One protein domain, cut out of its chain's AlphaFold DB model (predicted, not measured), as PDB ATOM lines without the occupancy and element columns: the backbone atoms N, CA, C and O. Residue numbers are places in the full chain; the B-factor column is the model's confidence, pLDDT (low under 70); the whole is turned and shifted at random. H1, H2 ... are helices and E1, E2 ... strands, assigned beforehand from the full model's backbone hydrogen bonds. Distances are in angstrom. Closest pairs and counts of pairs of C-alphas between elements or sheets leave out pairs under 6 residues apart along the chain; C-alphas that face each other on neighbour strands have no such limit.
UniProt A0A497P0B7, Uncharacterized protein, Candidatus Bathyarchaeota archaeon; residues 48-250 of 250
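This is residues 48 to 250 of the 250 residues of an uncharacterized protein of Candidatus Bathyarchaeota archaeon (UniProt A0A497P0B7). A long, strongly twisted sheet of nine strands runs through the domain with helices over both faces, in three layers: H4, H5 and H7 on one face, H1 and H8 on the other. Near one end the sheet curls round H1, with short H2 and H3 beyond; at the other end the hairpin E7 and E8 and the loop of residues 191 to 208 extend it. The 203 printed residues hold, in order, E1 H1 E2 E3 E4 H2 H3 H4 E5 H5 E6 E7 E8 H6 H7 E9 H8, in a mixed class of helices and strands. The whole is compact, with a radius of gyration of the C-alphas of 16.8 A, yet elongated, spanning 57 by 31 by 30 A.

The mixed sheet runs E4, residues 89 to 95; E3, 83 to 86; E2, 77 to 79; E1, 49 to 53; E5, 128 to 132; E6, 160 to 165; E9, 231 to 235; E8, 188 to 190; E7, 178 to 180. E1 and E5 are parallel at 19 degrees, with N 53 and O 130 at 2.9 A, within hydrogen-bond range. E9 and E8 are antiparallel, with N 234 and O 188 at 2.8 A. E2, E3 and E4 form a meander, each strand the antiparallel neighbour of the one before. The sheet curls round H1, residues 60 to 73; their closest C-alphas, Ala 72 and Pro 90, are 4.9 A apart. H8, residues 238 to 248, is at a height over the sheet of 8.9 A. H5, residues 140 to 153, is on the opposite face from H8, at 10.3 A. E1, H1, E2 and E5, H5, E6 are strand-helix-strand units, parallel neighbours joined through a helix, with right-handed crossovers. H4, residues 111 to 125, touches H5 with residues 118 to 124 alone, closest at C-alphas 119 and 146, 4.5 A. H7, residues 218 to 226, touches H5, closest at C-alphas 148 and 223, 6.8 A. H2, residues 96 to 99, and H6, residues 209 to 213, only graze the sheet; H3, residues 102 to 105, is not on it. H1, H5 and H7 have every O i to N i+4 pair within range, H4 9 of 11, H8 3 of 7 with 7 of 8 O i to N i+3, H6 0 of 1 with 0 of 2; H2 and H3 are too short.

E1 begins at C-alpha 49 (24.470, -2.943, -0.521), and H8 ends at C-alpha 248 (23.514, 3.684, -11.362). H1 is 20.1 A long, H4 20.0 A, H5 20.3 A and E6 16.3 A.

C-alphas 102 and 203, the farthest apart, are 57.7 A apart. The printed part has no cut; the links E6 to E7 and E8 to H6 are long. pLDDT is under 70 at residues 137, 139, 170 to 174, 199 to 207 and 210 to 213.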
ATOM      1  N   PRO A  48      20.271  -0.936   0.897       97.06
ATOM      2  CA  PRO A  48      20.860  -1.674  -0.208       97.06
ATOM      3  C   PRO A  48      22.391  -1.666  -0.098       97.06
ATOM      4  O   PRO A  48      22.985  -0.793   0.541       97.06
ATOM      5  N   LYS A  49      23.039  -2.665  -0.693       97.56
ATOM      6  CA  LYS A  49      24.470  -2.943  -0.521       97.56
ATOM      7  C   LYS A  49      25.182  -2.866  -1.865       97.56
ATOM      8  O   LYS A  49      24.762  -3.496  -2.835       97.56
ATOM      9  N   VAL A  50      26.271  -2.108  -1.932       98.31
ATOM     10  CA  VAL A  50      27.099  -1.968  -3.137       98.31
ATOM     11  C   VAL A  50      28.529  -2.385  -2.837       98.31
ATOM     12  O   VAL A  50      29.134  -1.893  -1.889       98.31
ATOM     13  N   ALA A  51      29.080  -3.287  -3.647       97.75
ATOM     14  CA  ALA A  51      30.507  -3.587  -3.594       97.75
ATOM     15  C   ALA A  51      31.305  -2.464  -4.274       97.75
ATOM     16  O   ALA A  51      30.942  -2.003  -5.357       97.75
ATOM     17  N   VAL A  52      32.402  -2.031  -3.664       97.06
ATOM     18  CA  VAL A  52      33.331  -1.044  -4.220       97.06
ATOM     19  C   VAL A  52      34.678  -1.724  -4.392       97.06
ATOM     20  O   VAL A  52      35.413  -1.944  -3.432       97.06
ATOM     21  N   LEU A  53      34.946  -2.126  -5.632       94.44
ATOM     22  CA  LEU A  53      36.051  -3.001  -5.999       94.44
ATOM     23  C   LEU A  53      37.135  -2.239  -6.745       94.44
ATOM     24  O   LEU A  53      36.874  -1.249  -7.429       94.44
ATOM     25  N   GLY A  54      38.352  -2.746  -6.678       91.56
ATOM     26  CA  GLY A  54      39.476  -2.169  -7.387       91.56
ATOM     27  C   GLY A  54      40.806  -2.536  -6.747       91.56
ATOM     28  O   GLY A  54      40.851  -3.182  -5.701       91.56
ATOM     29  N   PRO A  55      41.904  -2.104  -7.370       87.88
ATOM     30  CA  PRO A  55      43.230  -2.269  -6.809       87.88
ATOM     31  C   PRO A  55      43.409  -1.371  -5.576       87.88
ATOM     32  O   PRO A  55      42.953  -0.231  -5.568       87.88
ATOM     33  N   TYR A  56      44.126  -1.870  -4.567       85.94
ATOM     34  CA  TYR A  56      44.511  -1.106  -3.368       85.94
ATOM     35  C   TYR A  56      45.875  -0.415  -3.520       85.94
ATOM     36  O   TYR A  56      46.221   0.487  -2.770       85.94
ATOM     37  N   GLU A  57      46.653  -0.801  -4.530       81.94
ATOM     38  CA  GLU A  57      47.960  -0.212  -4.826       81.94
ATOM     39  C   GLU A  57      47.834   1.081  -5.659       81.94
ATOM     40  O   GLU A  57      46.812   1.322  -6.301       81.94
ATOM     41  N   ASN A  58      48.906   1.883  -5.722       78.38
ATOM     42  CA  ASN A  58      49.028   3.070  -6.590       78.38
ATOM     43  C   ASN A  58      47.907   4.118  -6.403       78.38
ATOM     44  O   ASN A  58      47.327   4.581  -7.381       78.38
ATOM     45  N   ASN A  59      47.593   4.483  -5.155       83.38
ATOM     46  CA  ASN A  59      46.475   5.370  -4.775       83.38
ATOM     47  C   ASN A  59      45.077   4.804  -5.092       83.38
ATOM     48  O   ASN A  59      44.074   5.506  -4.959       83.38
ATOM     49  N   GLY A  60      44.983   3.533  -5.497       86.62
ATOM     50  CA  GLY A  60      43.710   2.874  -5.757       86.62
ATOM     51  C   GLY A  60      42.817   2.830  -4.518       86.62
ATOM     52  O   GLY A  60      41.644   3.171  -4.622       86.62
ATOM     53  N   GLU A  61      43.379   2.537  -3.342       92.25
ATOM     54  CA  GLU A  61      42.645   2.521  -2.069       92.25
ATOM     55  C   GLU A  61      41.955   3.862  -1.767       92.25
ATOM     56  O   GLU A  61      40.758   3.879  -1.489       92.25
ATOM     57  N   GLU A  62      42.656   4.991  -1.909       94.75
ATOM     58  CA  GLU A  62      42.084   6.331  -1.703       94.75
ATOM     59  C   GLU A  62      40.883   6.582  -2.629       94.75
ATOM     60  O   GLU A  62      39.826   7.037  -2.185       94.75
ATOM     61  N   ILE A  63      41.010   6.212  -3.908       95.19
ATOM     62  CA  ILE A  63      39.911   6.309  -4.877       95.19
ATOM     63  C   ILE A  63      38.723   5.450  -4.428       95.19
ATOM     64  O   ILE A  63      37.581   5.911  -4.487       95.19
ATOM     65  N   LEU A  64      38.966   4.223  -3.954       96.06
ATOM     66  CA  LEU A  64      37.903   3.340  -3.472       96.06
ATOM     67  C   LEU A  64      37.200   3.910  -2.240       96.06
ATOM     68  O   LEU A  64      35.972   3.874  -2.199       96.06
ATOM     69  N   HIS A  65      37.931   4.498  -1.290       97.81
ATOM     70  CA  HIS A  65      37.330   5.183  -0.144       97.81
ATOM     71  C   HIS A  65      36.429   6.337  -0.588       97.81
ATOM     72  O   HIS A  65      35.279   6.412  -0.156       97.81
ATOM     73  N   ILE A  66      36.899   7.197  -1.499       97.88
ATOM     74  CA  ILE A  66      36.103   8.319  -2.020       97.88
ATOM     75  C   ILE A  66      34.818   7.810  -2.683       97.88
ATOM     76  O   ILE A  66      33.730   8.330  -2.427       97.88
ATOM     77  N   VAL A  67      34.911   6.777  -3.523       98.19
ATOM     78  CA  VAL A  67      33.738   6.202  -4.199       98.19
ATOM     79  C   VAL A  67      32.794   5.527  -3.205       98.19
ATOM     80  O   VAL A  67      31.580   5.702  -3.311       98.19
ATOM     81  N   ALA A  68      33.314   4.822  -2.201       98.56
ATOM     82  CA  ALA A  68      32.500   4.193  -1.169       98.56
ATOM     83  C   ALA A  68      31.748   5.220  -0.312       98.56
ATOM     84  O   ALA A  68      30.549   5.058  -0.083       98.56
ATOM     85  N   GLN A  69      32.392   6.325   0.066       98.56
ATOM     86  CA  GLN A  69      31.728   7.446   0.737       98.56
ATOM     87  C   GLN A  69      30.627   8.052  -0.141       98.56
ATOM     88  O   GLN A  69      29.509   8.264   0.330       98.56
ATOM     89  N   LYS A  70      30.895   8.273  -1.436       98.44
ATOM     90  CA  LYS A  70      29.900   8.776  -2.401       98.44
ATOM     91  C   LYS A  70      28.698   7.840  -2.551       98.44
ATOM     92  O   LYS A  70      27.568   8.317  -2.682       98.44
ATOM     93  N   CYS A  71      28.913   6.526  -2.523       98.62
ATOM     94  CA  CYS A  71      27.841   5.532  -2.478       98.62
ATOM     95  C   CYS A  71      27.052   5.614  -1.159       98.62
ATOM     96  O   CYS A  71      25.820   5.631  -1.180       98.62
ATOM     97  N   ALA A  72      27.739   5.733  -0.020       98.50
ATOM     98  CA  ALA A  72      27.108   5.824   1.296       98.50
ATOM     99  C   ALA A  72      26.251   7.078   1.472       98.50
ATOM    100  O   ALA A  72      25.119   6.993   1.948       98.50
ATOM    101  N   GLN A  73      26.717   8.225   0.981       98.19
ATOM    102  CA  GLN A  73      25.935   9.466   0.926       98.19
ATOM    103  C   GLN A  73      24.621   9.317   0.141       98.19
ATOM    104  O   GLN A  73      23.677  10.068   0.371       98.19
ATOM    105  N   ARG A  74      24.544   8.341  -0.772       98.00
ATOM    106  CA  ARG A  74      23.359   8.032  -1.586       98.00
ATOM    107  C   ARG A  74      22.471   6.946  -0.976       98.00
ATOM    108  O   ARG A  74      21.584   6.438  -1.655       98.00
ATOM    109  N   GLY A  75      22.688   6.586   0.290       97.69
ATOM    110  CA  GLY A  75      21.830   5.650   1.021       97.69
ATOM    111  C   GLY A  75      22.242   4.180   0.925       97.69
ATOM    112  O   GLY A  75      21.469   3.317   1.336       97.69
ATOM    113  N   TRP A  76      23.436   3.881   0.408       98.44
ATOM    114  CA  TRP A  76      23.923   2.511   0.231       98.44
ATOM    115  C   TRP A  76      24.943   2.120   1.301       98.44
ATOM    116  O   TRP A  76      25.792   2.917   1.674       98.44
ATOM    117  N   ILE A  77      24.938   0.870   1.758       98.38
ATOM    118  CA  ILE A  77      26.105   0.321   2.461       98.38
ATOM    119  C   ILE A  77      27.162   0.004   1.406       98.38
ATOM    120  O   ILE A  77      26.949  -0.859   0.553       98.38
ATOM    121  N   ALA A  78      28.284   0.717   1.449       98.38
ATOM    122  CA  ALA A  78      29.362   0.567   0.481       98.38
ATOM    123  C   ALA A  78      30.460  -0.332   1.054       98.38
ATOM    124  O   ALA A  78      31.200   0.096   1.936       98.38
ATOM    125  N   ILE A  79      30.539  -1.572   0.570       97.44
ATOM    126  CA  ILE A  79      31.445  -2.610   1.074       97.44
ATOM    127  C   ILE A  79      32.689  -2.664   0.192       97.44
ATOM    128  O   ILE A  79      32.600  -2.911  -1.010       97.44
ATOM    129  N   MET A  80      33.846  -2.454   0.801       94.44
ATOM    130  CA  MET A  80      35.161  -2.566   0.186       94.44
ATOM    131  C   MET A  80      35.825  -3.887   0.597       94.44
ATOM    132  O   MET A  80      35.307  -4.666   1.391       94.44
ATOM    133  N   GLY A  81      37.019  -4.121   0.073       88.31
ATOM    134  CA  GLY A  81      37.909  -5.202   0.484       88.31
ATOM    135  C   GLY A  81      38.361  -5.082   1.941       88.31
ATOM    136  O   GLY A  81      38.494  -6.083   2.630       88.31
ATOM    137  N   VAL A  82      38.547  -3.864   2.445       90.75
ATOM    138  CA  VAL A  82      39.167  -3.611   3.762       90.75
ATOM    139  C   VAL A  82      38.178  -3.173   4.841       90.75
ATOM    140  O   VAL A  82      38.492  -3.216   6.026       90.75
ATOM    141  N   GLY A  83      36.965  -2.782   4.457       95.44
ATOM    142  CA  GLY A  83      35.947  -2.275   5.372       95.44
ATOM    143  C   GLY A  83      34.724  -1.784   4.621       95.44
ATOM    144  O   GLY A  83      34.469  -2.208   3.496       95.44
ATOM    145  N   PHE A  84      33.950  -0.894   5.228       97.69
ATOM    146  CA  PHE A  84      32.757  -0.339   4.606       97.69
ATOM    147  C   PHE A  84      32.400   1.045   5.141       97.69
ATOM    148  O   PHE A  84      32.896   1.492   6.175       97.69
ATOM    149  N   TYR A  85      31.487   1.700   4.427       98.50
ATOM    150  CA  TYR A  85      30.825   2.924   4.861       98.50
ATOM    151  C   TYR A  85      29.324   2.686   4.994       98.50
ATOM    152  O   TYR A  85      28.692   2.091   4.116       98.50
ATOM    153  N   HIS A  86      28.755   3.168   6.097       97.75
ATOM    154  CA  HIS A  86      27.327   3.070   6.377       97.75
ATOM    155  C   HIS A  86      26.613   4.383   6.007       97.75
ATOM    156  O   HIS A  86      27.127   5.454   6.330       97.75
ATOM    157  N   PRO A  87      25.411   4.355   5.404       97.69
ATOM    158  CA  PRO A  87      24.729   5.571   4.952       97.69
ATOM    159  C   PRO A  87      24.312   6.527   6.079       97.69
ATOM    160  O   PRO A  87      24.201   7.725   5.851       97.69
ATOM    161  N   GLU A  88      24.118   6.038   7.309       96.88
ATOM    162  CA  GLU A  88      23.870   6.912   8.474       96.88
ATOM    163  C   GLU A  88      25.134   7.654   8.948       96.88
ATOM    164  O   GLU A  88      25.033   8.667   9.636       96.88
ATOM    165  N   LYS A  89      26.325   7.150   8.600       97.12
ATOM    166  CA  LYS A  89      27.628   7.734   8.945       97.12
ATOM    167  C   LYS A  89      28.564   7.656   7.732       97.12
ATOM    168  O   LYS A  89      29.588   6.978   7.783       97.12
ATOM    169  N   PRO A  90      28.238   8.344   6.626       97.56
ATOM    170  CA  PRO A  90      28.852   8.079   5.325       97.56
ATOM    171  C   PRO A  90      30.329   8.478   5.236       97.56
ATOM    172  O   PRO A  90      30.993   8.122   4.273       97.56
ATOM    173  N   PHE A  91      30.849   9.201   6.231       97.88
ATOM    174  CA  PHE A  91      32.257   9.597   6.332       97.88
ATOM    175  C   PHE A  91      33.042   8.784   7.370       97.88
ATOM    176  O   PHE A  91      34.251   8.963   7.498       97.88
ATOM    177  N   THR A  92      32.377   7.899   8.114       98.06
ATOM    178  CA  THR A  92      33.014   7.030   9.106       98.06
ATOM    179  C   THR A  92      33.326   5.690   8.462       98.06
ATOM    180  O   THR A  92      32.430   5.020   7.954       98.06
ATOM    181  N   PHE A  93      34.604   5.322   8.471       97.94
ATOM    182  CA  PHE A  93      35.041   4.002   8.041       97.94
ATOM    183  C   PHE A  93      34.780   2.976   9.146       97.94
ATOM    184  O   PHE A  93      35.023   3.260  10.319       97.94
ATOM    185  N   HIS A  94      34.305   1.803   8.745       97.44
ATOM    186  CA  HIS A  94      34.032   0.659   9.603       97.44
ATOM    187  C   HIS A  94      34.769  -0.575   9.084       97.44
ATOM    188  O   HIS A  94      34.943  -0.738   7.875       97.44
ATOM    189  N   GLU A  95      35.179  -1.469   9.975       95.81
ATOM    190  CA  GLU A  95      35.937  -2.661   9.600       95.81
ATOM    191  C   GLU A  95      35.011  -3.813   9.165       95.81
ATOM    192  O   GLU A  95      33.901  -3.973   9.674       95.81
ATOM    193  N   ILE A  96      35.476  -4.683   8.256       93.00
ATOM    194  CA  ILE A  96      34.701  -5.853   7.785       93.00
ATOM    195  C   ILE A  96      34.145  -6.736   8.916       93.00
ATOM    196  O   ILE A  96      33.006  -7.185   8.777       93.00
ATOM    197  N   PRO A  97      34.862  -7.002  10.028       93.50
ATOM    198  CA  PRO A  97      34.315  -7.773  11.140       93.50
ATOM    199  C   PRO A  97      32.995  -7.238  11.702       93.50
ATOM    200  O   PRO A  97      32.183  -8.038  12.157       93.50
ATOM    201  N   GLU A  98      32.739  -5.927  11.630       93.44
ATOM    202  CA  GLU A  98      31.463  -5.349  12.068       93.44
ATOM    203  C   GLU A  98      30.291  -5.788  11.167       93.44
ATOM    204  O   GLU A  98      29.153  -5.793  11.628       93.44
ATOM    205  N   LEU A  99      30.552  -6.191   9.908       89.50
ATOM    206  CA  LEU A  99      29.546  -6.713   8.963       89.50
ATOM    207  C   LEU A  99      29.164  -8.169   9.160       89.50
ATOM    208  O   LEU A  99      28.228  -8.650   8.513       89.50
ATOM    209  N   LEU A 100      29.914  -8.896   9.977       91.56
ATOM    210  CA  LEU A 100      29.889 -10.343   9.947       91.56
ATOM    211  C   LEU A 100      29.474 -10.916  11.299       91.56
ATOM    212  O   LEU A 100      29.873 -10.424  12.353       91.56
ATOM    213  N   PRO A 101      28.714 -12.022  11.299       90.06
ATOM    214  CA  PRO A 101      28.422 -12.728  12.533       90.06
ATOM    215  C   PRO A 101      29.733 -13.251  13.158       90.06
ATOM    216  O   PRO A 101      30.627 -13.669  12.414       90.06
ATOM    217  N   PRO A 102      29.851 -13.322  14.502       87.75
ATOM    218  CA  PRO A 102      31.106 -13.664  15.190       87.75
ATOM    219  C   PRO A 102      31.776 -14.956  14.700       87.75
ATOM    220  O   PRO A 102      32.998 -15.047  14.603       87.75
ATOM    221  N   LEU A 103      30.966 -15.951  14.329       84.06
ATOM    222  CA  LEU A 103      31.447 -17.201  13.751       84.06
ATOM    223  C   LEU A 103      32.244 -16.982  12.457       84.06
ATOM    224  O   LEU A 103      33.283 -17.603  12.262       84.06
ATOM    225  N   VAL A 104      31.777 -16.097  11.581       87.44
ATOM    226  CA  VAL A 104      32.425 -15.803  10.297       87.44
ATOM    227  C   VAL A 104      33.655 -14.928  10.503       87.44
ATOM    228  O   VAL A 104      34.663 -15.145   9.836       87.44
ATOM    229  N   VAL A 105      33.619 -14.009  11.473       89.06
ATOM    230  CA  VAL A 105      34.790 -13.207  11.867       89.06
ATOM    231  C   VAL A 105      35.982 -14.108  12.201       89.06
ATOM    232  O   VAL A 105      37.098 -13.836  11.768       89.06
ATOM    233  N   SER A 106      35.743 -15.239  12.877       85.38
ATOM    234  CA  SER A 106      36.797 -16.210  13.207       85.38
ATOM    235  C   SER A 106      37.459 -16.875  11.987       85.38
ATOM    236  O   SER A 106      38.551 -17.429  12.115       85.38
ATOM    237  N   LEU A 107      36.828 -16.808  10.808       83.69
ATOM    238  CA  LEU A 107      37.338 -17.366   9.554       83.69
ATOM    239  C   LEU A 107      38.135 -16.347   8.730       83.69
ATOM    240  O   LEU A 107      38.916 -16.760   7.878       83.69
ATOM    241  N   LEU A 108      37.985 -15.039   8.972       84.06
ATOM    242  CA  LEU A 108      38.685 -13.985   8.217       84.06
ATOM    243  C   LEU A 108      40.218 -14.123   8.183       84.06
ATOM    244  O   LEU A 108      40.798 -13.803   7.146       84.06
ATOM    245  N   PRO A 109      40.904 -14.602   9.243       84.44
ATOM    246  CA  PRO A 109      42.351 -14.811   9.193       84.44
ATOM    247  C   PRO A 109      42.797 -15.951   8.264       84.44
ATOM    248  O   PRO A 109      43.992 -16.105   8.032       84.44
ATOM    249  N   VAL A 110      41.873 -16.776   7.759       82.25
ATOM    250  CA  VAL A 110      42.178 -17.894   6.857       82.25
ATOM    251  C   VAL A 110      42.282 -17.371   5.414       82.25
ATOM    252  O   VAL A 110      41.271 -16.918   4.871       82.25
ATOM    253  N   PRO A 111      43.448 -17.456   4.742       80.38
ATOM    254  CA  PRO A 111      43.630 -16.907   3.391       80.38
ATOM    255  C   PRO A 111      42.648 -17.465   2.352       80.38
ATOM    256  O   PRO A 111      42.105 -16.729   1.529       80.38
ATOM    257  N   GLU A 112      42.361 -18.766   2.409       78.81
ATOM    258  CA  GLU A 112      41.379 -19.411   1.538       78.81
ATOM    259  C   GLU A 112      39.975 -18.848   1.753       78.81
ATOM    260  O   GLU A 112      39.210 -18.713   0.795       78.81
ATOM    261  N   PHE A 113      39.635 -18.499   2.994       81.56
ATOM    262  CA  PHE A 113      38.357 -17.879   3.300       81.56
ATOM    263  C   PHE A 113      38.283 -16.456   2.754       81.56
ATOM    264  O   PHE A 113      37.259 -16.110   2.182       81.56
ATOM    265  N   GLN A 114      39.353 -15.660   2.846       81.56
ATOM    266  CA  GLN A 114      39.389 -14.323   2.236       81.56
ATOM    267  C   GLN A 114      39.129 -14.399   0.731       81.56
ATOM    268  O   GLN A 114      38.268 -13.694   0.210       81.56
ATOM    269  N   PHE A 115      39.791 -15.328   0.037       82.44
ATOM    270  CA  PHE A 115      39.536 -15.560  -1.384       82.44
ATOM    271  C   PHE A 115      38.064 -15.916  -1.662       82.44
ATOM    272  O   PHE A 115      37.442 -15.333  -2.549       82.44
ATOM    273  N   LEU A 116      37.483 -16.842  -0.891       83.75
ATOM    274  CA  LEU A 116      36.070 -17.222  -1.023       83.75
ATOM    275  C   LEU A 116      35.115 -16.079  -0.662       83.75
ATOM    276  O   LEU A 116      34.040 -15.963  -1.252       83.75
ATOM    277  N   PHE A 117      35.500 -15.232   0.289       86.94
ATOM    278  CA  PHE A 117      34.709 -14.095   0.715       86.94
ATOM    279  C   PHE A 117      34.523 -13.120  -0.446       86.94
ATOM    280  O   PHE A 117      33.387 -12.872  -0.839       86.94
ATOM    281  N   TYR A 118      35.607 -12.659  -1.072       86.12
ATOM    282  CA  TYR A 118      35.509 -11.692  -2.171       86.12
ATOM    283  C   TYR A 118      35.007 -12.303  -3.480       86.12
ATOM    284  O   TYR A 118      34.255 -11.656  -4.205       86.12
ATOM    285  N   ARG A 119      35.363 -13.558  -3.781       87.19
ATOM    286  CA  ARG A 119      34.922 -14.217  -5.020       87.19
ATOM    287  C   ARG A 119      33.474 -14.706  -4.961       87.19
ATOM    288  O   ARG A 119      32.819 -14.774  -5.993       87.19
ATOM    289  N   SER A 120      32.967 -15.126  -3.805       87.12
ATOM    290  CA  SER A 120      31.689 -15.856  -3.751       87.12
ATOM    291  C   SER A 120      30.686 -15.269  -2.772       87.12
ATOM    292  O   SER A 120      29.510 -15.157  -3.110       87.12
ATOM    293  N   ILE A 121      31.122 -14.885  -1.574       89.81
ATOM    294  CA  ILE A 121      30.205 -14.400  -0.537       89.81
ATOM    295  C   ILE A 121      29.778 -12.962  -0.827       89.81
ATOM    296  O   ILE A 121      28.583 -12.681  -0.848       89.81
ATOM    297  N   LEU A 122      30.732 -12.061  -1.075       92.25
ATOM    298  CA  LEU A 122      30.466 -10.648  -1.328       92.25
ATOM    299  C   LEU A 122      29.508 -10.461  -2.524       92.25
ATOM    300  O   LEU A 122      28.466  -9.837  -2.320       92.25
ATOM    301  N   PRO A 123      29.739 -11.069  -3.710       93.31
ATOM    302  CA  PRO A 123      28.773 -11.037  -4.812       93.31
ATOM    303  C   PRO A 123      27.374 -11.502  -4.406       93.31
ATOM    304  O   PRO A 123      26.369 -10.903  -4.789       93.31
ATOM    305  N   ALA A 124      27.294 -12.549  -3.581       91.50
ATOM    306  CA  ALA A 124      26.028 -13.118  -3.157       91.50
ATOM    307  C   ALA A 124      25.231 -12.207  -2.206       91.50
ATOM    308  O   ALA A 124      24.022 -12.413  -2.093       91.50
ATOM    309  N   VAL A 125      25.850 -11.228  -1.538       92.56
ATOM    310  CA  VAL A 125      25.185 -10.368  -0.536       92.56
ATOM    311  C   VAL A 125      25.002  -8.912  -0.960       92.56
ATOM    312  O   VAL A 125      24.310  -8.175  -0.261       92.56
ATOM    313  N   VAL A 126      25.592  -8.494  -2.082       95.88
ATOM    314  CA  VAL A 126      25.408  -7.142  -2.631       95.88
ATOM    315  C   VAL A 126      24.317  -7.098  -3.701       95.88
ATOM    316  O   VAL A 126      23.989  -8.108  -4.333       95.88
ATOM    317  N   ASP A 127      23.772  -5.903  -3.910       95.88
ATOM    318  CA  ASP A 127      22.739  -5.617  -4.908       95.88
ATOM    319  C   ASP A 127      23.329  -4.995  -6.181       95.88
ATOM    320  O   ASP A 127      22.774  -5.163  -7.264       95.88
ATOM    321  N   LYS A 128      24.457  -4.282  -6.061       97.69
ATOM    322  CA  LYS A 128      25.197  -3.654  -7.170       97.69
ATOM    323  C   LYS A 128      26.702  -3.704  -6.901       97.69
ATOM    324  O   LYS A 128      27.125  -3.938  -5.768       97.69
ATOM    325  N   ALA A 129      27.526  -3.422  -7.908       97.69
ATOM    326  CA  ALA A 129      28.953  -3.189  -7.692       97.69
ATOM    327  C   ALA A 129      29.508  -2.032  -8.526       97.69
ATOM    328  O   ALA A 129      29.036  -1.739  -9.620       97.69
ATOM    329  N   THR A 130      30.557  -1.398  -8.023       97.69
ATOM    330  CA  THR A 130      31.405  -0.470  -8.769       97.69
ATOM    331  C   THR A 130      32.814  -1.041  -8.821       97.69
ATOM    332  O   THR A 130      33.221  -1.750  -7.900       97.69
ATOM    333  N   SER A 131      33.557  -0.771  -9.892       95.31
ATOM    334  CA  SER A 131      34.922  -1.274 -10.025       95.31
ATOM    335  C   SER A 131      35.853  -0.240 -10.643       95.31
ATOM    336  O   SER A 131      35.619   0.215 -11.763       95.31
ATOM    337  N   ASN A 132      36.914   0.115  -9.918       93.81
ATOM    338  CA  ASN A 132      38.005   0.921 -10.444       93.81
ATOM    339  C   ASN A 132      38.893   0.059 -11.348       93.81
ATOM    340  O   ASN A 132      39.599  -0.835 -10.880       93.81
ATOM    341  N   LEU A 133      38.888   0.367 -12.641       91.12
ATOM    342  CA  LEU A 133      39.657  -0.325 -13.671       91.12
ATOM    343  C   LEU A 133      40.865   0.501 -14.149       91.12
ATOM    344  O   LEU A 133      41.445   0.193 -15.185       91.12
ATOM    345  N   SER A 134      41.240   1.554 -13.411       86.44
ATOM    346  CA  SER A 134      42.289   2.512 -13.809       86.44
ATOM    347  C   SER A 134      43.714   1.949 -13.748       86.44
ATOM    348  O   SER A 134      44.626   2.510 -14.350       86.44
ATOM    349  N   PHE A 135      43.926   0.837 -13.040       80.12
ATOM    350  CA  PHE A 135      45.243   0.222 -12.859       80.12
ATOM    351  C   PHE A 135      45.198  -1.275 -13.194       80.12
ATOM    352  O   PHE A 135      44.110  -1.849 -13.303       80.12
ATOM    353  N   PRO A 136      46.358  -1.945 -13.353       74.81
ATOM    354  CA  PRO A 136      46.401  -3.382 -13.592       74.81
ATOM    355  C   PRO A 136      45.588  -4.160 -12.553       74.81
ATOM    356  O   PRO A 136      45.866  -4.111 -11.357       74.81
ATOM    357  N   LEU A 137      44.605  -4.928 -13.028       69.94
ATOM    358  CA  LEU A 137      43.552  -5.534 -12.207       69.94
ATOM    359  C   LEU A 137      43.992  -6.712 -11.319       69.94
ATOM    360  O   LEU A 137      43.117  -7.358 -10.757       69.94
ATOM    361  N   ARG A 138      45.304  -6.976 -11.172       70.88
ATOM    362  CA  ARG A 138      45.942  -8.066 -10.389       70.88
ATOM    363  C   ARG A 138      44.964  -9.134  -9.890       70.88
ATOM    364  O   ARG A 138      44.532  -9.927 -10.707       70.88
ATOM    365  N   SER A 139      44.604  -9.167  -8.606       64.88
ATOM    366  CA  SER A 139      43.639 -10.112  -8.014       64.88
ATOM    367  C   SER A 139      42.172  -9.672  -8.141       64.88
ATOM    368  O   SER A 139      41.284 -10.516  -8.064       64.88
ATOM    369  N   THR A 140      41.910  -8.391  -8.408       75.38
ATOM    370  CA  THR A 140      40.576  -7.785  -8.615       75.38
ATOM    371  C   THR A 140      39.749  -8.486  -9.701       75.38
ATOM    372  O   THR A 140      38.521  -8.492  -9.657       75.38
ATOM    373  N   HIS A 141      40.394  -9.114 -10.694       81.12
ATOM    374  CA  HIS A 141      39.667  -9.867 -11.722       81.12
ATOM    375  C   HIS A 141      38.863 -11.046 -11.148       81.12
ATOM    376  O   HIS A 141      37.816 -11.363 -11.702       81.12
ATOM    377  N   TYR A 142      39.303 -11.656 -10.038       83.94
ATOM    378  CA  TYR A 142      38.562 -12.738  -9.379       83.94
ATOM    379  C   TYR A 142      37.277 -12.239  -8.711       83.94
ATOM    380  O   TYR A 142      36.285 -12.964  -8.659       83.94
ATOM    381  N   GLU A 143      37.271 -10.999  -8.220       89.19
ATOM    382  CA  GLU A 143      36.077 -10.366  -7.649       89.19
ATOM    383  C   GLU A 143      35.043 -10.103  -8.751       89.19
ATOM    384  O   GLU A 143      33.861 -10.409  -8.598       89.19
ATOM    385  N   LEU A 144      35.505  -9.612  -9.909       91.50
ATOM    386  CA  LEU A 144      34.673  -9.417 -11.098       91.50
ATOM    387  C   LEU A 144      34.159 -10.744 -11.672       91.50
ATOM    388  O   LEU A 144      32.993 -10.827 -12.039       91.50
ATOM    389  N   GLU A 145      34.982 -11.793 -11.714       90.88
ATOM    390  CA  GLU A 145      34.544 -13.144 -12.097       90.88
ATOM    391  C   GLU A 145      33.424 -13.635 -11.168       90.88
ATOM    392  O   GLU A 145      32.391 -14.107 -11.639       90.88
ATOM    393  N   GLY A 146      33.576 -13.432  -9.857       90.75
ATOM    394  CA  GLY A 146      32.550 -13.731  -8.860       90.75
ATOM    395  C   GLY A 146      31.231 -12.992  -9.085       90.75
ATOM    396  O   GLY A 146      30.155 -13.592  -9.034       90.75
ATOM    397  N   LEU A 147      31.303 -11.690  -9.384       93.44
ATOM    398  CA  LEU A 147      30.133 -10.888  -9.753       93.44
ATOM    399  C   LEU A 147      29.487 -11.374 -11.054       93.44
ATOM    400  O   LEU A 147      28.263 -11.374 -11.156       93.44
ATOM    401  N   HIS A 148      30.277 -11.790 -12.045       92.44
ATOM    402  CA  HIS A 148      29.761 -12.306 -13.312       92.44
ATOM    403  C   HIS A 148      29.038 -13.649 -13.121       92.44
ATOM    404  O   HIS A 148      27.899 -13.803 -13.563       92.44
ATOM    405  N   GLU A 149      29.643 -14.589 -12.384       90.62
ATOM    406  CA  GLU A 149      29.010 -15.861 -12.012       90.62
ATOM    407  C   GLU A 149      27.685 -15.632 -11.267       90.62
ATOM    408  O   GLU A 149      26.672 -16.275 -11.552       90.62
ATOM    409  N   GLU A 150      27.676 -14.703 -10.310       91.00
ATOM    410  CA  GLU A 150      26.478 -14.383  -9.539       91.00
ATOM    411  C   GLU A 150      25.423 -13.652 -10.385       91.00
ATOM    412  O   GLU A 150      24.232 -13.939 -10.249       91.00
ATOM    413  N   SER A 151      25.833 -12.773 -11.307       87.44
ATOM    414  CA  SER A 151      24.935 -12.163 -12.299       87.44
ATOM    415  C   SER A 151      24.211 -13.251 -13.087       87.44
ATOM    416  O   SER A 151      22.980 -13.237 -13.153       87.44
ATOM    417  N   PHE A 152      24.940 -14.254 -13.588       85.56
ATOM    418  CA  PHE A 152      24.359 -15.388 -14.304       85.56
ATOM    419  C   PHE A 152      23.346 -16.159 -13.442       85.56
ATOM    420  O   PHE A 152      22.220 -16.402 -13.886       85.56
ATOM    421  N   ARG A 153      23.679 -16.462 -12.174       85.88
ATOM    422  CA  ARG A 153      22.743 -17.107 -11.225       85.88
ATOM    423  C   ARG A 153      21.474 -16.285 -10.993       85.88
ATOM    424  O   ARG A 153      20.405 -16.857 -10.799       85.88
ATOM    425  N   ARG A 154      21.577 -14.955 -11.039       84.94
ATOM    426  CA  ARG A 154      20.452 -14.016 -10.898       84.94
ATOM    427  C   ARG A 154      19.812 -13.625 -12.232       84.94
ATOM    428  O   ARG A 154      19.065 -12.648 -12.272       84.94
ATOM    429  N   SER A 155      20.091 -14.350 -13.315       83.31
ATOM    430  CA  SER A 155      19.571 -14.060 -14.660       83.31
ATOM    431  C   SER A 155      19.918 -12.644 -15.157       83.31
ATOM    432  O   SER A 155      19.056 -11.924 -15.660       83.31
ATOM    433  N   GLY A 156      21.175 -12.228 -14.979       73.19
ATOM    434  CA  GLY A 156      21.725 -10.951 -15.455       73.19
ATOM    435  C   GLY A 156      21.468  -9.747 -14.539       73.19
ATOM    436  O   GLY A 156      21.713  -8.604 -14.929       73.19
ATOM    437  N   ARG A 157      20.924  -9.965 -13.333       79.19
ATOM    438  CA  ARG A 157      20.407  -8.896 -12.456       79.19
ATOM    439  C   ARG A 157      21.417  -8.324 -11.459       79.19
ATOM    440  O   ARG A 157      20.994  -7.628 -10.542       79.19
ATOM    441  N   LEU A 158      22.716  -8.600 -11.605       92.81
ATOM    442  CA  LEU A 158      23.747  -7.975 -10.770       92.81
ATOM    443  C   LEU A 158      24.501  -6.910 -11.581       92.81
ATOM    444  O   LEU A 158      25.460  -7.243 -12.280       92.81
ATOM    445  N   PRO A 159      24.055  -5.641 -11.545       95.44
ATOM    446  CA  PRO A 159      24.650  -4.586 -12.347       95.44
ATOM    447  C   PRO A 159      26.009  -4.162 -11.777       95.44
ATOM    448  O   PRO A 159      26.196  -4.055 -10.560       95.44
ATOM    449  N   VAL A 160      26.944  -3.862 -12.679       96.50
ATOM    450  CA  VAL A 160      28.301  -3.416 -12.338       96.50
ATOM    451  C   VAL A 160      28.642  -2.142 -13.099       96.50
ATOM    452  O   VAL A 160      28.481  -2.086 -14.314       96.50
ATOM    453  N   LEU A 161      29.146  -1.127 -12.401       97.12
ATOM    454  CA  LEU A 161      29.710   0.085 -12.995       97.12
ATOM    455  C   LEU A 161      31.240   0.036 -12.922       97.12
ATOM    456  O   LEU A 161      31.835   0.334 -11.887       97.12
ATOM    457  N   GLY A 162      31.879  -0.333 -14.025       95.25
ATOM    458  CA  GLY A 162      33.317  -0.187 -14.210       95.25
ATOM    459  C   GLY A 162      33.667   1.248 -14.587       95.25
ATOM    460  O   GLY A 162      32.997   1.852 -15.426       95.25
ATOM    461  N   TYR A 163      34.721   1.800 -14.002       94.06
ATOM    462  CA  TYR A 163      35.207   3.131 -14.354       94.06
ATOM    463  C   TYR A 163      36.725   3.150 -14.496       94.06
ATOM    464  O   TYR A 163      37.448   2.496 -13.750       94.06
ATOM    465  N   VAL A 164      37.199   3.919 -15.469       91.38
ATOM    466  CA  VAL A 164      38.614   4.167 -15.740       91.38
ATOM    467  C   VAL A 164      38.859   5.664 -15.617       91.38
ATOM    468  O   VAL A 164      38.129   6.451 -16.209       91.38
ATOM    469  N   ILE A 165      39.880   6.065 -14.871       89.06
ATOM    470  CA  ILE A 165      40.275   7.462 -14.692       89.06
ATOM    471  C   ILE A 165      41.564   7.682 -15.472       89.06
ATOM    472  O   ILE A 165      42.563   7.012 -15.212       89.06
ATOM    473  N   ALA A 166      41.554   8.617 -16.420       83.75
ATOM    474  CA  ALA A 166      42.750   8.982 -17.161       83.75
ATOM    475  C   ALA A 166      42.690  10.402 -17.719       83.75
ATOM    476  O   ALA A 166      41.637  10.839 -18.182       83.75
ATOM    477  N   PRO A 167      43.830  11.109 -17.769       72.12
ATOM    478  CA  PRO A 167      43.882  12.414 -18.406       72.12
ATOM    479  C   PRO A 167      43.572  12.289 -19.910       72.12
ATOM    480  O   PRO A 167      44.012  11.352 -20.570       72.12
ATOM    481  N   ASN A 168      42.863  13.278 -20.464       70.75
ATOM    482  CA  ASN A 168      42.620  13.455 -21.908       70.75
ATOM    483  C   ASN A 168      41.620  12.498 -22.590       70.75
ATOM    484  O   ASN A 168      41.725  12.251 -23.791       70.75
ATOM    485  N   ILE A 169      40.570  12.051 -21.894       73.56
ATOM    486  CA  ILE A 169      39.455  11.324 -22.540       73.56
ATOM    487  C   ILE A 169      38.641  12.180 -23.534       73.56
ATOM    488  O   ILE A 169      37.740  11.674 -24.186       73.56
ATOM    489  N   SER A 170      38.889  13.485 -23.646       60.47
ATOM    490  CA  SER A 170      38.113  14.406 -24.491       60.47
ATOM    491  C   SER A 170      38.452  14.326 -25.987       60.47
ATOM    492  O   SER A 170      37.648  14.757 -26.808       60.47
ATOM    493  N   GLN A 171      39.600  13.752 -26.365       56.50
ATOM    494  CA  GLN A 171      40.080  13.695 -27.762       56.50
ATOM    495  C   GLN A 171      39.575  12.469 -28.551       56.50
ATOM    496  O   GLN A 171      40.054  12.146 -29.636       56.50
ATOM    497  N   ALA A 172      38.609  11.759 -27.989       56.66
ATOM    498  CA  ALA A 172      38.348  10.361 -28.257       56.66
ATOM    499  C   ALA A 172      36.944  10.141 -28.846       56.66
ATOM    500  O   ALA A 172      36.032   9.671 -28.171       56.66
ATOM    501  N   SER A 173      36.744  10.509 -30.113       56.50
ATOM    502  CA  SER A 173      35.394  10.623 -30.697       56.50
ATOM    503  C   SER A 173      35.086   9.687 -31.871       56.50
ATOM    504  O   SER A 173      34.048   9.837 -32.503       56.50
ATOM    505  N   ASN A 174      35.942   8.714 -32.190       68.06
ATOM    506  CA  ASN A 174      35.801   7.967 -33.453       68.06
ATOM    507  C   ASN A 174      35.097   6.605 -33.327       68.06
ATOM    508  O   ASN A 174      34.889   5.933 -34.335       68.06
ATOM    509  N   CYS A 175      34.739   6.163 -32.115       77.19
ATOM    510  CA  CYS A 175      34.042   4.890 -31.923       77.19
ATOM    511  C   CYS A 175      32.520   5.113 -31.894       77.19
ATOM    512  O   CYS A 175      32.045   5.807 -30.997       77.19
ATOM    513  N   PRO A 176      31.730   4.480 -32.786       78.50
ATOM    514  CA  PRO A 176      30.275   4.680 -32.837       78.50
ATOM    515  C   PRO A 176      29.537   4.160 -31.593       78.50
ATOM    516  O   PRO A 176      28.373   4.487 -31.380       78.50
ATOM    517  N   TYR A 177      30.200   3.347 -30.768       84.00
ATOM    518  CA  TYR A 177      29.639   2.798 -29.532       84.00
ATOM    519  C   TYR A 177      29.994   3.615 -28.286       84.00
ATOM    520  O   TYR A 177      29.491   3.314 -27.203       84.00
ATOM    521  N   VAL A 178      30.856   4.626 -28.417       84.25
ATOM    522  CA  VAL A 178      31.237   5.505 -27.313       84.25
ATOM    523  C   VAL A 178      30.332   6.729 -27.333       84.25
ATOM    524  O   VAL A 178      30.342   7.512 -28.280       84.25
ATOM    525  N   LYS A 179      29.543   6.900 -26.273       86.88
ATOM    526  CA  LYS A 179      28.777   8.125 -26.045       86.88
ATOM    527  C   LYS A 179      29.621   9.106 -25.254       86.88
ATOM    528  O   LYS A 179      30.254   8.726 -24.270       86.88
ATOM    529  N   ASN A 180      29.593  10.363 -25.678       85.94
ATOM    530  CA  ASN A 180      30.282  11.446 -25.002       85.94
ATOM    531  C   ASN A 180      29.302  12.235 -24.121       85.94
ATOM    532  O   ASN A 180      28.333  12.803 -24.619       85.94
ATOM    533  N   HIS A 181      29.561  12.258 -22.815       85.88
ATOM    534  CA  HIS A 181      28.791  12.990 -21.809       85.88
ATOM    535  C   HIS A 181      29.612  14.107 -21.141       85.88
ATOM    536  O   HIS A 181      29.193  14.637 -20.110       85.88
ATOM    537  N   THR A 182      30.772  14.482 -21.696       78.56
ATOM    538  CA  THR A 182      31.696  15.429 -21.050       78.56
ATOM    539  C   THR A 182      31.115  16.829 -20.868       78.56
ATOM    540  O   THR A 182      31.446  17.490 -19.883       78.56
ATOM    541  N   GLU A 183      30.203  17.263 -21.735       77.12
ATOM    542  CA  GLU A 183      29.493  18.543 -21.605       77.12
ATOM    543  C   GLU A 183      28.577  18.586 -20.367       77.12
ATOM    544  O   GLU A 183      28.383  19.639 -19.769       77.12
ATOM    545  N   ASN A 184      28.088  17.427 -19.910       78.69
ATOM    546  CA  ASN A 184      27.173  17.297 -18.772       78.69
ATOM    547  C   ASN A 184      27.882  16.843 -17.488       78.69
ATOM    548  O   ASN A 184      27.279  16.175 -16.651       78.69
ATOM    549  N   LYS A 185      29.177  17.157 -17.344       80.75
ATOM    550  CA  LYS A 185      30.032  16.689 -16.232       80.75
ATOM    551  C   LYS A 185      30.155  15.158 -16.122       80.75
ATOM    552  O   LYS A 185      30.698  14.667 -15.138       80.75
ATOM    553  N   GLY A 186      29.702  14.409 -17.129       81.12
ATOM    554  CA  GLY A 186      29.967  12.979 -17.282       81.12
ATOM    555  C   GLY A 186      31.294  12.737 -18.000       81.12
ATOM    556  O   GLY A 186      32.107  13.645 -18.157       81.12
ATOM    557  N   GLY A 187      31.522  11.519 -18.469       88.12
ATOM    558  CA  GLY A 187      32.725  11.133 -19.201       88.12
ATOM    559  C   GLY A 187      32.383  10.490 -20.539       88.12
ATOM    560  O   GLY A 187      31.417  10.871 -21.199       88.12
ATOM    561  N   LEU A 188      33.166   9.496 -20.935       88.81
ATOM    562  CA  LEU A 188      32.841   8.637 -22.069       88.81
ATOM    563  C   LEU A 188      32.203   7.341 -21.571       88.81
ATOM    564  O   LEU A 188      32.685   6.759 -20.606       88.81
ATOM    565  N   GLU A 189      31.156   6.852 -22.231       90.50
ATOM    566  CA  GLU A 189      30.506   5.578 -21.891       90.50
ATOM    567  C   GLU A 189      30.466   4.647 -23.103       90.50
ATOM    568  O   GLU A 189      29.949   5.007 -24.166       90.50
ATOM    569  N   CYS A 190      30.975   3.422 -22.945       87.56
ATOM    570  CA  CYS A 190      30.848   2.398 -23.977       87.56
ATOM    571  C   CYS A 190      29.475   1.726 -23.874       87.56
ATOM    572  O   CYS A 190      29.134   1.136 -22.853       87.56
ATOM    573  N   ASN A 191      28.700   1.780 -24.956       86.06
ATOM    574  CA  ASN A 191      27.371   1.172 -25.057       86.06
ATOM    575  C   ASN A 191      27.381  -0.127 -25.882       86.06
ATOM    576  O   ASN A 191      26.321  -0.615 -26.278       86.06
ATOM    577  N   LEU A 192      28.558  -0.685 -26.183       84.25
ATOM    578  CA  LEU A 192      28.656  -1.937 -26.926       84.25
ATOM    579  C   LEU A 192      28.233  -3.115 -26.037       84.25
ATOM    580  O   LEU A 192      28.840  -3.358 -25.001       84.25
ATOM    581  N   LYS A 193      27.220  -3.861 -26.487       80.12
ATOM    582  CA  LYS A 193      26.664  -5.047 -25.805       80.12
ATOM    583  C   LYS A 193      26.868  -6.352 -26.574       80.12
ATOM    584  O   LYS A 193      26.185  -7.339 -26.333       80.12
ATOM    585  N   ASP A 194      27.750  -6.318 -27.565       78.75
ATOM    586  CA  ASP A 194      28.082  -7.474 -28.380       78.75
ATOM    587  C   ASP A 194      29.554  -7.370 -28.805       78.75
ATOM    588  O   ASP A 194      29.893  -6.517 -29.637       78.75
ATOM    589  N   PRO A 195      30.448  -8.210 -28.254       75.00
ATOM    590  CA  PRO A 195      31.870  -8.143 -28.564       75.00
ATOM    591  C   PRO A 195      32.164  -8.408 -30.049       75.00
ATOM    592  O   PRO A 195      33.158  -7.900 -30.569       75.00
ATOM    593  N   PHE A 196      31.300  -9.138 -30.765       77.88
ATOM    594  CA  PHE A 196      31.487  -9.435 -32.189       77.88
ATOM    595  C   PHE A 196      31.230  -8.226 -33.093       77.88
ATOM    596  O   PHE A 196      31.713  -8.193 -34.225       77.88
ATOM    597  N   LYS A 197      30.518  -7.210 -32.592       77.12
ATOM    598  CA  LYS A 197      30.254  -5.950 -33.304       77.12
ATOM    599  C   LYS A 197      31.324  -4.883 -33.057       77.12
ATOM    600  O   LYS A 197      31.217  -3.776 -33.589       77.12
ATOM    601  N   CYS A 198      32.348  -5.192 -32.256       75.00
ATOM    602  CA  CYS A 198      33.407  -4.245 -31.934       75.00
ATOM    603  C   CYS A 198      34.340  -4.008 -33.142       75.00
ATOM    604  O   CYS A 198      34.935  -4.964 -33.647       75.00
ATOM    605  N   PRO A 199      34.561  -2.755 -33.584       65.31
ATOM    606  CA  PRO A 199      35.356  -2.442 -34.770       65.31
ATOM    607  C   PRO A 199      36.868  -2.444 -34.493       65.31
ATOM    608  O   PRO A 199      37.641  -1.975 -35.320       65.31
ATOM    609  N   LEU A 200      37.316  -2.992 -33.357       62.81
ATOM    610  CA  LEU A 200      38.729  -3.079 -32.952       62.81
ATOM    611  C   LEU A 200      39.635  -3.815 -33.954       62.81
ATOM    612  O   LEU A 200      40.852  -3.756 -33.833       62.81
ATOM    613  N   LYS A 201      39.058  -4.494 -34.953       53.78
ATOM    614  CA  LYS A 201      39.785  -5.109 -36.075       53.78
ATOM    615  C   LYS A 201      40.077  -4.141 -37.240       53.78
ATOM    616  O   LYS A 201      40.610  -4.577 -38.256       53.78
ATOM    617  N   ALA A 202      39.708  -2.862 -37.145       55.84
ATOM    618  CA  ALA A 202      39.947  -1.866 -38.194       55.84
ATOM    619  C   ALA A 202      41.425  -1.419 -38.266       55.84
ATOM    620  O   ALA A 202      42.112  -1.353 -37.252       55.84
ATOM    621  N   GLN A 203      41.902  -1.051 -39.466       45.09
ATOM    622  CA  GLN A 203      43.300  -0.643 -39.732       45.09
ATOM    623  C   GLN A 203      43.768   0.604 -38.952       45.09
ATOM    624  O   GLN A 203      44.966   0.791 -38.757       45.09
ATOM    625  N   LYS A 204      42.837   1.455 -38.504       54.12
ATOM    626  CA  LYS A 204      43.072   2.518 -37.518       54.12
ATOM    627  C   LYS A 204      42.026   2.341 -36.419       54.12
ATOM    628  O   LYS A 204      40.870   2.694 -36.665       54.12
ATOM    629  N   PRO A 205      42.367   1.740 -35.269       57.34
ATOM    630  CA  PRO A 205      41.374   1.500 -34.240       57.34
ATOM    631  C   PRO A 205      40.849   2.855 -33.737       57.34
ATOM    632  O   PRO A 205      41.643   3.755 -33.454       57.34
ATOM    633  N   PRO A 206      39.522   3.055 -33.688       65.31
ATOM    634  CA  PRO A 206      38.963   4.218 -33.019       65.31
ATOM    635  C   PRO A 206      39.272   4.138 -31.523       65.31
ATOM    636  O   PRO A 206      39.468   3.039 -31.003       65.31
ATOM    637  N   PHE A 207      39.239   5.284 -30.834       69.81
ATOM    638  CA  PHE A 207      39.439   5.310 -29.388       69.81
ATOM    639  C   PHE A 207      38.568   4.268 -28.673       69.81
ATOM    640  O   PHE A 207      37.352   4.195 -28.888       69.81
ATOM    641  N   CYS A 208      39.186   3.503 -27.785       74.06
ATOM    642  CA  CYS A 208      38.567   2.460 -27.003       74.06
ATOM    643  C   CYS A 208      38.928   2.609 -25.525       74.06
ATOM    644  O   CYS A 208      40.092   2.494 -25.138       74.06
ATOM    645  N   ILE A 209      37.894   2.740 -24.685       76.50
ATOM    646  CA  ILE A 209      38.018   2.790 -23.218       76.50
ATOM    647  C   ILE A 209      38.843   1.608 -22.672       76.50
ATOM    648  O   ILE A 209      39.576   1.762 -21.701       76.50
ATOM    649  N   PHE A 210      38.758   0.443 -23.320       68.19
ATOM    650  CA  PHE A 210      39.403  -0.791 -22.874       68.19
ATOM    651  C   PHE A 210      40.878  -0.970 -23.273       68.19
ATOM    652  O   PHE A 210      41.517  -1.863 -22.724       68.19
ATOM    653  N   TYR A 211      41.399  -0.209 -24.243       67.06
ATOM    654  CA  TYR A 211      42.762  -0.406 -24.769       67.06
ATOM    655  C   TYR A 211      43.617   0.847 -24.688       67.06
ATOM    656  O   TYR A 211      44.781   0.763 -24.301       67.06
ATOM    657  N   ASP A 212      43.044   1.994 -25.049       64.12
ATOM    658  CA  ASP A 212      43.814   3.229 -25.203       64.12
ATOM    659  C   ASP A 212      44.065   3.924 -23.867       64.12
ATOM    660  O   ASP A 212      44.950   4.769 -23.763       64.12
ATOM    661  N   ILE A 213      43.295   3.553 -22.840       68.31
ATOM    662  CA  ILE A 213      43.367   4.166 -21.519       68.31
ATOM    663  C   ILE A 213      44.114   3.273 -20.526       68.31
ATOM    664  O   ILE A 213      45.058   3.712 -19.873       68.31
ATOM    665  N   VAL A 214      43.709   2.004 -20.418       72.31
ATOM    666  CA  VAL A 214      44.309   1.008 -19.521       72.31
ATOM    667  C   VAL A 214      44.281  -0.351 -20.203       72.31
ATOM    668  O   VAL A 214      43.331  -0.671 -20.907       72.31
ATOM    669  N   LYS A 215      45.299  -1.185 -19.969       76.25
ATOM    670  CA  LYS A 215      45.331  -2.577 -20.445       76.25
ATOM    671  C   LYS A 215      44.407  -3.462 -19.598       76.25
ATOM    672  O   LYS A 215      44.875  -4.187 -18.719       76.25
ATOM    673  N   ILE A 216      43.101  -3.395 -19.845       79.25
ATOM    674  CA  ILE A 216      42.113  -4.250 -19.176       79.25
ATOM    675  C   ILE A 216      42.240  -5.687 -19.725       79.25
ATOM    676  O   ILE A 216      42.297  -5.869 -20.942       79.25
ATOM    677  N   PRO A 217      42.288  -6.737 -18.879       81.94
ATOM    678  CA  PRO A 217      42.336  -8.120 -19.343       81.94
ATOM    679  C   PRO A 217      41.125  -8.479 -20.208       81.94
ATOM    680  O   PRO A 217      39.993  -8.127 -19.874       81.94
ATOM    681  N   LEU A 218      41.348  -9.266 -21.269       81.56
ATOM    682  CA  LEU A 218      40.305  -9.675 -22.222       81.56
ATOM    683  C   LEU A 218      39.077 -10.304 -21.551       81.56
ATOM    684  O   LEU A 218      37.955 -10.067 -21.987       81.56
ATOM    685  N   ILE A 219      39.276 -11.078 -20.481       84.62
ATOM    686  CA  ILE A 219      38.178 -11.701 -19.735       84.62
ATOM    687  C   ILE A 219      37.277 -10.661 -19.054       84.62
ATOM    688  O   ILE A 219      36.057 -10.752 -19.135       84.62
ATOM    689  N   VAL A 220      37.863  -9.611 -18.473       87.00
ATOM    690  CA  VAL A 220      37.109  -8.518 -17.843       87.00
ATOM    691  C   VAL A 220      36.377  -7.707 -18.905       87.00
ATOM    692  O   VAL A 220      35.205  -7.383 -18.739       87.00
ATOM    693  N   MET A 221      37.040  -7.429 -20.030       85.38
ATOM    694  CA  MET A 221      36.392  -6.788 -21.173       85.38
ATOM    695  C   MET A 221      35.175  -7.581 -21.655       85.38
ATOM    696  O   MET A 221      34.137  -6.994 -21.952       85.38
ATOM    697  N   HIS A 222      35.302  -8.910 -21.726       85.81
ATOM    698  CA  HIS A 222      34.219  -9.794 -22.130       85.81
ATOM    699  C   HIS A 222      33.001  -9.626 -21.220       85.81
ATOM    700  O   HIS A 222      31.916  -9.409 -21.750       85.81
ATOM    701  N   PHE A 223      33.181  -9.603 -19.893       89.69
ATOM    702  CA  PHE A 223      32.076  -9.397 -18.948       89.69
ATOM    703  C   PHE A 223      31.293  -8.106 -19.233       89.69
ATOM    704  O   PHE A 223      30.069  -8.134 -19.336       89.69
ATOM    705  N   PHE A 224      31.982  -6.979 -19.450       89.06
ATOM    706  CA  PHE A 224      31.327  -5.697 -19.758       89.06
ATOM    707  C   PHE A 224      30.651  -5.654 -21.138       89.06
ATOM    708  O   PHE A 224      29.754  -4.836 -21.349       89.06
ATOM    709  N   MET A 225      31.071  -6.505 -22.077       85.75
ATOM    710  CA  MET A 225      30.490  -6.578 -23.420       85.75
ATOM    711  C   MET A 225      29.351  -7.595 -23.537       85.75
ATOM    712  O   MET A 225      28.568  -7.473 -24.473       85.75
ATOM    713  N   THR A 226      29.247  -8.582 -22.645       84.19
ATOM    714  CA  THR A 226      28.190  -9.608 -22.683       84.19
ATOM    715  C   THR A 226      27.076  -9.362 -21.675       84.19
ATOM    716  O   THR A 226      25.915  -9.649 -21.971       84.19
ATOM    717  N   GLU A 227      27.381  -8.778 -20.517       84.12
ATOM    718  CA  GLU A 227      26.377  -8.470 -19.503       84.12
ATOM    719  C   GLU A 227      25.646  -7.159 -19.835       84.12
ATOM    720  O   GLU A 227      26.203  -6.051 -19.862       84.12
ATOM    721  N   SER A 228      24.338  -7.256 -20.069       84.31
ATOM    722  CA  SER A 228      23.505  -6.097 -20.408       84.31
ATOM    723  C   SER A 228      23.437  -5.071 -19.269       84.31
ATOM    724  O   SER A 228      23.391  -3.868 -19.534       84.31
ATOM    725  N   SER A 229      23.523  -5.524 -18.019       89.44
ATOM    726  CA  SER A 229      23.465  -4.698 -16.808       89.44
ATOM    727  C   SER A 229      24.809  -4.072 -16.407       89.44
ATOM    728  O   SER A 229      24.844  -3.223 -15.516       89.44
ATOM    729  N   TRP A 230      25.914  -4.445 -17.063       93.62
ATOM    730  CA  TRP A 230      27.247  -3.923 -16.761       93.62
ATOM    731  C   TRP A 230      27.576  -2.711 -17.630       93.62
ATOM    732  O   TRP A 230      27.306  -2.690 -18.828       93.62
ATOM    733  N   ARG A 231      28.158  -1.672 -17.047       93.69
ATOM    734  CA  ARG A 231      28.475  -0.405 -17.713       93.69
ATOM    735  C   ARG A 231      29.946  -0.103 -17.511       93.69
ATOM    736  O   ARG A 231      30.445  -0.299 -16.410       93.69
ATOM    737  N   ILE A 232      30.621   0.394 -18.544       92.38
ATOM    738  CA  ILE A 232      31.997   0.880 -18.419       92.38
ATOM    739  C   ILE A 232      32.100   2.326 -18.885       92.38
ATOM    740  O   ILE A 232      31.606   2.691 -19.958       92.38
ATOM    741  N   VAL A 233      32.759   3.140 -18.066       92.81
ATOM    742  CA  VAL A 233      32.931   4.570 -18.306       92.81
ATOM    743  C   VAL A 233      34.394   4.976 -18.186       92.81
ATOM    744  O   VAL A 233      35.150   4.393 -17.414       92.81
ATOM    745  N   ALA A 234      34.793   5.989 -18.943       91.25
ATOM    746  CA  ALA A 234      36.070   6.663 -18.789       91.25
ATOM    747  C   ALA A 234      35.837   8.084 -18.280       91.25
ATOM    748  O   ALA A 234      34.949   8.776 -18.777       91.25
ATOM    749  N   LEU A 235      36.642   8.513 -17.315       91.44
ATOM    750  CA  LEU A 235      36.561   9.798 -16.630       91.44
ATOM    751  C   LEU A 235      37.910  10.523 -16.759       91.44
ATOM    752  O   LEU A 235      38.956   9.894 -16.621       91.44
ATOM    753  N   ASP A 236      37.903  11.834 -17.004       88.12
ATOM    754  CA  ASP A 236      39.119  12.670 -16.948       88.12
ATOM    755  C   ASP A 236      39.548  12.963 -15.504       88.12
ATOM    756  O   ASP A 236      40.726  13.189 -15.237       88.12
ATOM    757  N   ASN A 237      38.594  12.953 -14.573       90.44
ATOM    758  CA  ASN A 237      38.796  13.118 -13.143       90.44
ATOM    759  C   ASN A 237      37.736  12.340 -12.346       90.44
ATOM    760  O   ASN A 237      36.670  11.990 -12.856       90.44
ATOM    761  N   LEU A 238      38.026  12.082 -11.070       92.56
ATOM    762  CA  LEU A 238      37.154  11.295 -10.195       92.56
ATOM    763  C   LEU A 238      35.831  12.001  -9.849       92.56
ATOM    764  O   LEU A 238      34.842  11.329  -9.561       92.56
ATOM    765  N   GLU A 239      35.765  13.333  -9.872       92.94
ATOM    766  CA  GLU A 239      34.539  14.072  -9.529       92.94
ATOM    767  C   GLU A 239      33.388  13.717 -10.473       92.94
ATOM    768  O   GLU A 239      32.248  13.557 -10.041       92.94
ATOM    769  N   ARG A 240      33.704  13.460 -11.746       92.62
ATOM    770  CA  ARG A 240      32.729  13.057 -12.767       92.62
ATOM    771  C   ARG A 240      32.014  11.740 -12.481       92.62
ATOM    772  O   ARG A 240      30.991  11.459 -13.106       92.62
ATOM    773  N   ILE A 241      32.513  10.921 -11.552       95.75
ATOM    774  CA  ILE A 241      31.854   9.659 -11.202       95.75
ATOM    775  C   ILE A 241      30.452   9.884 -10.622       95.75
ATOM    776  O   ILE A 241      29.588   9.028 -10.798       95.75
ATOM    777  N   ASP A 242      30.193  11.045 -10.003       95.44
ATOM    778  CA  ASP A 242      28.886  11.379  -9.426       95.44
ATOM    779  C   ASP A 242      27.763  11.313 -10.468       95.44
ATOM    780  O   ASP A 242      26.713  10.733 -10.195       95.44
ATOM    781  N   PHE A 243      28.025  11.789 -11.691       94.44
ATOM    782  CA  PHE A 243      27.086  11.713 -12.814       94.44
ATOM    783  C   PHE A 243      26.607  10.276 -13.067       94.44
ATOM    784  O   PHE A 243      25.424  10.016 -13.295       94.44
ATOM    785  N   TYR A 244      27.532   9.318 -13.006       96.00
ATOM    786  CA  TYR A 244      27.221   7.916 -13.247       96.00
ATOM    787  C   TYR A 244      26.599   7.251 -12.023       96.00
ATOM    788  O   TYR A 244      25.611   6.533 -12.191       96.00
ATOM    789  N   LEU A 245      27.102   7.530 -10.815       96.94
ATOM    790  CA  LEU A 245      26.547   7.004  -9.565       96.94
ATOM    791  C   LEU A 245      25.083   7.408  -9.369       96.94
ATOM    792  O   LEU A 245      24.279   6.562  -8.987       96.94
ATOM    793  N   ASP A 246      24.706   8.642  -9.712       94.44
ATOM    794  CA  ASP A 246      23.325   9.126  -9.586       94.44
ATOM    795  C   ASP A 246      22.334   8.332 -10.441       94.44
ATOM    796  O   ASP A 246      21.180   8.157 -10.059       94.44
ATOM    797  N   SER A 247      22.760   7.856 -11.613       94.12
ATOM    798  CA  SER A 247      21.935   6.988 -12.464       94.12
ATOM    799  C   SER A 247      22.028   5.518 -12.060       94.12
ATOM    800  O   SER A 247      21.049   4.787 -12.153       94.12
ATOM    801  N   PHE A 248      23.211   5.081 -11.630       96.81
ATOM    802  CA  PHE A 248      23.514   3.684 -11.362       96.81
ATOM    803  C   PHE A 248      22.933   3.199 -10.038       96.81
ATOM    804  O   PHE A 248      22.551   2.038  -9.950       96.81
ATOM    805  N   LEU A 249      22.863   4.060  -9.019       96.31
ATOM    806  CA  LEU A 249      22.409   3.716  -7.669       96.31
ATOM    807  C   LEU A 249      20.910   3.953  -7.430       96.31
ATOM    808  O   LEU A 249      20.410   3.499  -6.405       96.31
ATOM    809  N   LYS A 250      20.196   4.586  -8.369       90.50
ATOM    810  CA  LYS A 250      18.721   4.613  -8.391       90.50
ATOM    811  C   LYS A 250      18.136   3.216  -8.588       90.50
ATOM    812  O   LYS A 250      17.048   2.978  -8.035       90.50
TER     813      LYS A 250